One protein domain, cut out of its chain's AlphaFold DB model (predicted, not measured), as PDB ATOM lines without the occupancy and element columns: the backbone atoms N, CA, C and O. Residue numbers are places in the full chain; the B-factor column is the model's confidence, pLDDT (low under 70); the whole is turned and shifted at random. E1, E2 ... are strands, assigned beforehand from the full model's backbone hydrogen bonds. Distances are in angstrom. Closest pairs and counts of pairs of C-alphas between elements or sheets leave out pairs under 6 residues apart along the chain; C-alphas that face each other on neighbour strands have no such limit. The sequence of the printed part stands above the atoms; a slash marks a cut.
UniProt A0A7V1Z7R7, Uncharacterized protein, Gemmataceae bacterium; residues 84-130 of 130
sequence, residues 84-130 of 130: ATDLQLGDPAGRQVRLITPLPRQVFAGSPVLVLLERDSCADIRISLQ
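Overview. This is residues 84 to 130 of the 130 residues of an uncharacterized protein of Gemmataceae bacterium (UniProt A0A7V1Z7R7). This domain has little regular structure: a small two-strand sheet, E1 beside E3, lies along one side, and two long links arch over the other, tied together by a short pairing, with E2 at one end. The printed part has 47 residues, 9 of them in three named strands, E1, E2, E3 along the chain; there is no named helix, and the class is all strand. It is elongated, 31 by 19 by 14 A, and only just compact, close to loose, with a radius of gyration of the C-alphas of 11.2 A.

Along the chain. Find C-alpha 88 at (69.391, 45.605, 11.350); E1 runs from there to residue 90, 6.5 A. E3, residues 126 to 128, spans 6.2 A and ends at (64.310, 43.182, 10.927). E2 is residues 106 to 108, 6.7 A.

Arrangement. E1 and E3 are antiparallel at 157 degrees; look for N 126 and O 90, 3.0 A apart, within hydrogen-bond range. C-alphas 89 and 127 face each other at 4.9 A. E2 pairs with no named strand and is apart from E1 and E3; residues 84 to 85 pair antiparallel with its residues 106 to 107. Residues 98 to 99 pair antiparallel with 117 to 118.

Size, cuts and confidence. The farthest C-alphas, of Ala 109 and Asp 120, are 32.2 A apart. The printed part has no cut. Both links are long, 15 and 17 residues. Residues 122, 129 and 130 have pLDDT under 70.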
ATOM      1  N   ALA A  84      60.027  52.485  14.126       81.06
ATOM      2  CA  ALA A  84      61.099  51.548  14.421       81.06
ATOM      3  C   ALA A  84      62.421  52.292  14.601       81.06
ATOM      4  O   ALA A  84      62.640  53.352  14.003       81.06
ATOM      5  N   THR A  85      63.308  51.715  15.401       79.38
ATOM      6  CA  THR A  85      64.660  52.221  15.637       79.38
ATOM      7  C   THR A  85      65.680  51.111  15.423       79.38
ATOM      8  O   THR A  85      65.328  49.935  15.425       79.38
ATOM      9  N   ASP A  86      66.940  51.492  15.216       76.94
ATOM     10  CA  ASP A  86      68.080  50.570  15.156       76.94
ATOM     11  C   ASP A  86      67.892  49.430  14.140       76.94
ATOM     12  O   ASP A  86      68.022  48.248  14.464       76.94
ATOM     13  N   LEU A  87      67.587  49.792  12.884       81.81
ATOM     14  CA  LEU A  87      67.435  48.820  11.800       81.81
ATOM     15  C   LEU A  87      68.650  47.906  11.703       81.81
ATOM     16  O   LEU A  87      69.790  48.366  11.615       81.81
ATOM     17  N   GLN A  88      68.376  46.608  11.612       83.00
ATOM     18  CA  GLN A  88      69.391  45.605  11.350       83.00
ATOM     19  C   GLN A  88      69.085  44.884  10.045       83.00
ATOM     20  O   GLN A  88      67.943  44.515   9.754       83.00
ATOM     21  N   LEU A  89      70.136  44.679   9.256       82.31
ATOM     22  CA  LEU A  89      70.081  43.895   8.035       82.31
ATOM     23  C   LEU A  89      70.881  42.612   8.241       82.31
ATOM     24  O   LEU A  89      72.037  42.661   8.659       82.31
ATOM     25  N   GLY A  90      70.258  41.472   7.946       79.31
ATOM     26  CA  GLY A  90      70.876  40.160   8.091       79.31
ATOM     27  C   GLY A  90      70.566  39.241   6.915       79.31
ATOM     28  O   GLY A  90      69.475  39.262   6.338       79.31
ATOM     29  N   ASP A  91      71.532  38.394   6.570       79.62
ATOM     30  CA  ASP A  91      71.295  37.233   5.717       79.62
ATOM     31  C   ASP A  91      70.897  36.044   6.615       79.62
ATOM     32  O   ASP A  91      71.647  35.716   7.540       79.62
ATOM     33  N   PRO A  92      69.755  35.372   6.374       76.62
ATOM     34  CA  PRO A  92      69.352  34.184   7.131       76.62
ATOM     35  C   PRO A  92      70.400  33.062   7.163       76.62
ATOM     36  O   PRO A  92      70.433  32.286   8.115       76.62
ATOM     37  N   ALA A  93      71.247  32.967   6.137       78.19
ATOM     38  CA  ALA A  93      72.342  32.008   6.028       78.19
ATOM     39  C   ALA A  93      73.670  32.531   6.616       78.19
ATOM     40  O   ALA A  93      74.703  31.881   6.459       78.19
ATOM     41  N   GLY A  94      73.671  33.706   7.257       75.62
ATOM     42  CA  GLY A  94      74.837  34.290   7.929       75.62
ATOM     43  C   GLY A  94      75.931  34.813   6.992       75.62
ATOM     44  O   GLY A  94      77.057  35.042   7.430       75.62
ATOM     45  N   ARG A  95      75.637  34.982   5.699       79.19
ATOM     46  CA  ARG A  95      76.598  35.516   4.722       79.19
ATOM     47  C   ARG A  95      76.756  37.027   4.887       79.19
ATOM     48  O   ARG A  95      75.833  37.716   5.317       79.19
ATOM     49  N   GLN A  96      77.923  37.546   4.509       76.00
ATOM     50  CA  GLN A  96      78.140  38.989   4.511       76.00
ATOM     51  C   GLN A  96      77.296  39.665   3.428       76.00
ATOM     52  O   GLN A  96      77.273  39.233   2.277       76.00
ATOM     53  N   VAL A  97      76.630  40.749   3.816       82.06
ATOM     54  CA  VAL A  97      75.947  41.668   2.907       82.06
ATOM     55  C   VAL A  97      76.633  43.014   3.030       82.06
ATOM     56  O   VAL A  97      76.778  43.545   4.133       82.06
ATOM     57  N   ARG A  98      77.059  43.576   1.900       86.62
ATOM     58  CA  ARG A  98      77.681  44.894   1.883       86.62
ATOM     59  C   ARG A  98      76.603  45.946   1.680       86.62
ATOM     60  O   ARG A  98      75.976  46.007   0.629       86.62
ATOM     61  N   LEU A  99      76.396  46.792   2.680       86.88
ATOM     62  CA  LEU A  99      75.535  47.963   2.550       86.88
ATOM     63  C   LEU A  99      76.243  49.037   1.719       86.88
ATOM     64  O   LEU A  99      77.375  49.415   2.017       86.88
ATOM     65  N   ILE A 100      75.565  49.527   0.684       88.56
ATOM     66  CA  ILE A 100      76.010  50.681  -0.109       88.56
ATOM     67  C   ILE A 100      75.523  51.970   0.558       88.56
ATOM     68  O   ILE A 100      76.247  52.961   0.607       88.56
ATOM     69  N   THR A 101      74.305  51.948   1.102       82.19
ATOM     70  CA  THR A 101      73.726  53.050   1.877       82.19
ATOM     71  C   THR A 101      73.746  52.735   3.371       82.19
ATOM     72  O   THR A 101      73.469  51.590   3.741       82.19
ATOM     73  N   PRO A 102      73.995  53.722   4.248       80.69
ATOM     74  CA  PRO A 102      73.835  53.521   5.684       80.69
ATOM     75  C   PRO A 102      72.378  53.175   6.017       80.69
ATOM     76  O   PRO A 102      71.451  53.704   5.400       80.69
ATOM     77  N   LEU A 103      72.167  52.298   7.002       82.50
ATOM     78  CA  LEU A 103      70.825  52.047   7.522       82.50
ATOM     79  C   LEU A 103      70.347  53.269   8.315       82.50
ATOM     80  O   LEU A 103      71.124  53.831   9.096       82.50
ATOM     81  N   PRO A 104      69.083  53.686   8.148       77.50
ATOM     82  CA  PRO A 104      68.541  54.756   8.960       77.50
ATOM     83  C   PRO A 104      68.442  54.286  10.414       77.50
ATOM     84  O   PRO A 104      67.992  53.178  10.701       77.50
ATOM     85  N   ARG A 105      68.832  55.156  11.349       75.88
ATOM     86  CA  ARG A 105      68.696  54.881  12.790       75.88
ATOM     87  C   ARG A 105      67.237  54.853  13.246       75.88
ATOM     88  O   ARG A 105      66.931  54.255  14.271       75.88
ATOM     89  N   GLN A 106      66.356  55.527  12.509       78.69
ATOM     90  CA  GLN A 106      64.941  55.685  12.824       78.69
ATOM     91  C   GLN A 106      64.109  55.582  11.549       78.69
ATOM     92  O   GLN A 106      64.503  56.091  10.500       78.69
ATOM     93  N   VAL A 107      62.948  54.944  11.648       79.69
ATOM     94  CA  VAL A 107      61.962  54.839  10.569       79.69
ATOM     95  C   VAL A 107      60.675  55.483  11.030       79.69
ATOM     96  O   VAL A 107      60.245  55.258  12.156       79.69
ATOM     97  N   PHE A 108      60.043  56.257  10.156       77.94
ATOM     98  CA  PHE A 108      58.814  56.990  10.447       77.94
ATOM     99  C   PHE A 108      57.667  56.479   9.577       77.94
ATOM    100  O   PHE A 108      57.879  56.036   8.446       77.94
ATOM    101  N   ALA A 109      56.442  56.546  10.095       77.44
ATOM    102  CA  ALA A 109      55.253  56.163   9.339       77.44
ATOM    103  C   ALA A 109      55.122  57.003   8.056       77.44
ATOM    104  O   ALA A 109      55.305  58.216   8.082       77.44
ATOM    105  N   GLY A 110      54.791  56.359   6.933       74.69
ATOM    106  CA  GLY A 110      54.609  57.033   5.640       74.69
ATOM    107  C   GLY A 110      55.903  57.438   4.921       74.69
ATOM    108  O   GLY A 110      55.835  57.831   3.759       74.69
ATOM    109  N   SER A 111      57.069  57.286   5.558       77.00
ATOM    110  CA  SER A 111      58.376  57.561   4.954       77.00
ATOM    111  C   SER A 111      59.004  56.269   4.418       77.00
ATOM    112  O   SER A 111      59.309  55.372   5.209       77.00
ATOM    113  N   PRO A 112      59.219  56.130   3.096       81.75
ATOM    114  CA  PRO A 112      59.843  54.935   2.543       81.75
ATOM    115  C   PRO A 112      61.316  54.843   2.959       81.75
ATOM    116  O   PRO A 112      62.049  55.830   2.928       81.75
ATOM    117  N   VAL A 113      61.760  53.632   3.300       82.69
ATOM    118  CA  VAL A 113      63.172  53.330   3.564       82.69
ATOM    119  C   VAL A 113      63.788  52.723   2.308       82.69
ATOM    120  O   VAL A 113      63.334  51.684   1.831       82.69
ATOM    121  N   LEU A 114      64.837  53.361   1.789       85.25
ATOM    122  CA  LEU A 114      65.625  52.858   0.667       85.25
ATOM    123  C   LEU A 114      66.942  52.279   1.193       85.25
ATOM    124  O   LEU A 114      67.738  52.998   1.789       85.25
ATOM    125  N   VAL A 115      67.179  50.994   0.936       86.00
ATOM    126  CA  VAL A 115      68.444  50.320   1.253       86.00
ATOM    127  C   VAL A 115      69.043  49.790  -0.040       86.00
ATOM    128  O   VAL A 115      68.431  48.960  -0.708       86.00
ATOM    129  N   LEU A 116      70.243  50.255  -0.389       88.56
ATOM    130  CA  LEU A 116      71.051  49.653  -1.445       88.56
ATOM    131  C   LEU A 116      72.108  48.756  -0.810       88.56
ATOM    132  O   LEU A 116      72.792  49.142   0.141       88.56
ATOM    133  N   LEU A 117      72.255  47.565  -1.374       88.19
ATOM    134  CA  LEU A 117      73.203  46.560  -0.927       88.19
ATOM    135  C   LEU A 117      73.819  45.829  -2.117       88.19
ATOM    136  O   LEU A 117      73.244  45.786  -3.204       88.19
ATOM    137  N   GLU A 118      74.976  45.234  -1.877       86.56
ATOM    138  CA  GLU A 118      75.725  44.399  -2.805       86.56
ATOM    139  C   GLU A 118      75.944  43.016  -2.179       86.56
ATOM    140  O   GLU A 118      76.196  42.896  -0.972       86.56
ATOM    141  N   ARG A 119      75.813  41.966  -2.998       79.19
ATOM    142  CA  ARG A 119      76.021  40.573  -2.586       79.19
ATOM    143  C   ARG A 119      76.425  39.678  -3.758       79.19
ATOM    144  O   ARG A 119      75.958  39.876  -4.874       79.19
ATOM    145  N   ASP A 120      77.200  38.636  -3.458       79.12
ATOM    146  CA  ASP A 120      77.787  37.730  -4.462       79.12
ATOM    147  C   ASP A 120      76.804  36.708  -5.064       79.12
ATOM    148  O   ASP A 120      77.091  36.072  -6.074       79.12
ATOM    149  N   SER A 121      75.639  36.492  -4.444       76.00
ATOM    150  CA  SER A 121      74.633  35.525  -4.915       76.00
ATOM    151  C   SER A 121      73.220  36.013  -4.635       76.00
ATOM    152  O   SER A 121      73.008  36.701  -3.645       76.00
ATOM    153  N   CYS A 122      72.241  35.649  -5.463       66.38
ATOM    154  CA  CYS A 122      70.833  35.962  -5.218       66.38
ATOM    155  C   CYS A 122      70.255  34.955  -4.205       66.38
ATOM    156  O   CYS A 122      69.996  33.805  -4.551       66.38
ATOM    157  N   ALA A 123      70.116  35.361  -2.943       70.94
ATOM    158  CA  ALA A 123      69.454  34.594  -1.886       70.94
ATOM    159  C   ALA A 123      68.555  35.524  -1.058       70.94
ATOM    160  O   ALA A 123      68.625  36.749  -1.209       70.94
ATOM    161  N   ASP A 124      67.738  34.950  -0.175       76.69
ATOM    162  CA  ASP A 124      66.851  35.721   0.695       76.69
ATOM    163  C   ASP A 124      67.638  36.713   1.567       76.69
ATOM    164  O   ASP A 124      68.742  36.433   2.040       76.69
ATOM    165  N   ILE A 125      67.061  37.895   1.777       73.69
ATOM    166  CA  ILE A 125      67.544  38.908   2.722       73.69
ATOM    167  C   ILE A 125      66.423  39.153   3.715       73.69
ATOM    168  O   ILE A 125      65.260  39.272   3.322       73.69
ATOM    169  N   ARG A 126      66.763  39.251   5.000       78.75
ATOM    170  CA  ARG A 126      65.813  39.673   6.026       78.75
ATOM    171  C   ARG A 126      66.214  41.035   6.565       78.75
ATOM    172  O   ARG A 126      67.342  41.249   7.004       78.75
ATOM    173  N   ILE A 127      65.252  41.946   6.535       75.50
ATOM    174  CA  ILE A 127      65.321  43.213   7.255       75.50
ATOM    175  C   ILE A 127      64.437  43.046   8.480       75.50
ATOM    176  O   ILE A 127      63.266  42.683   8.357       75.50
ATOM    177  N   SER A 128      65.015  43.268   9.653       70.94
ATOM    178  CA  SER A 128      64.310  43.182  10.927       70.94
ATOM    179  C   SER A 128      64.368  44.517  11.654       70.94
ATOM    180  O   SER A 128      65.358  45.247  11.578       70.94
ATOM    181  N   LEU A 129      63.287  44.803  12.368       65.38
ATOM    182  CA  LEU A 129      63.132  45.958  13.241       65.38
ATOM    183  C   LEU A 129      63.230  45.443  14.683       65.38
ATOM    184  O   LEU A 129      62.695  44.364  14.958       65.38
ATOM    185  N   GLN A 130      63.933  46.164  15.560       56.22
ATOM    186  CA  GLN A 130      63.870  45.923  17.006       56.22
ATOM    187  C   GLN A 130      62.756  46.742  17.650       56.22
ATOM    188  O   GLN A 130      62.482  47.860  17.156       56.22
TER     189      GLN A 130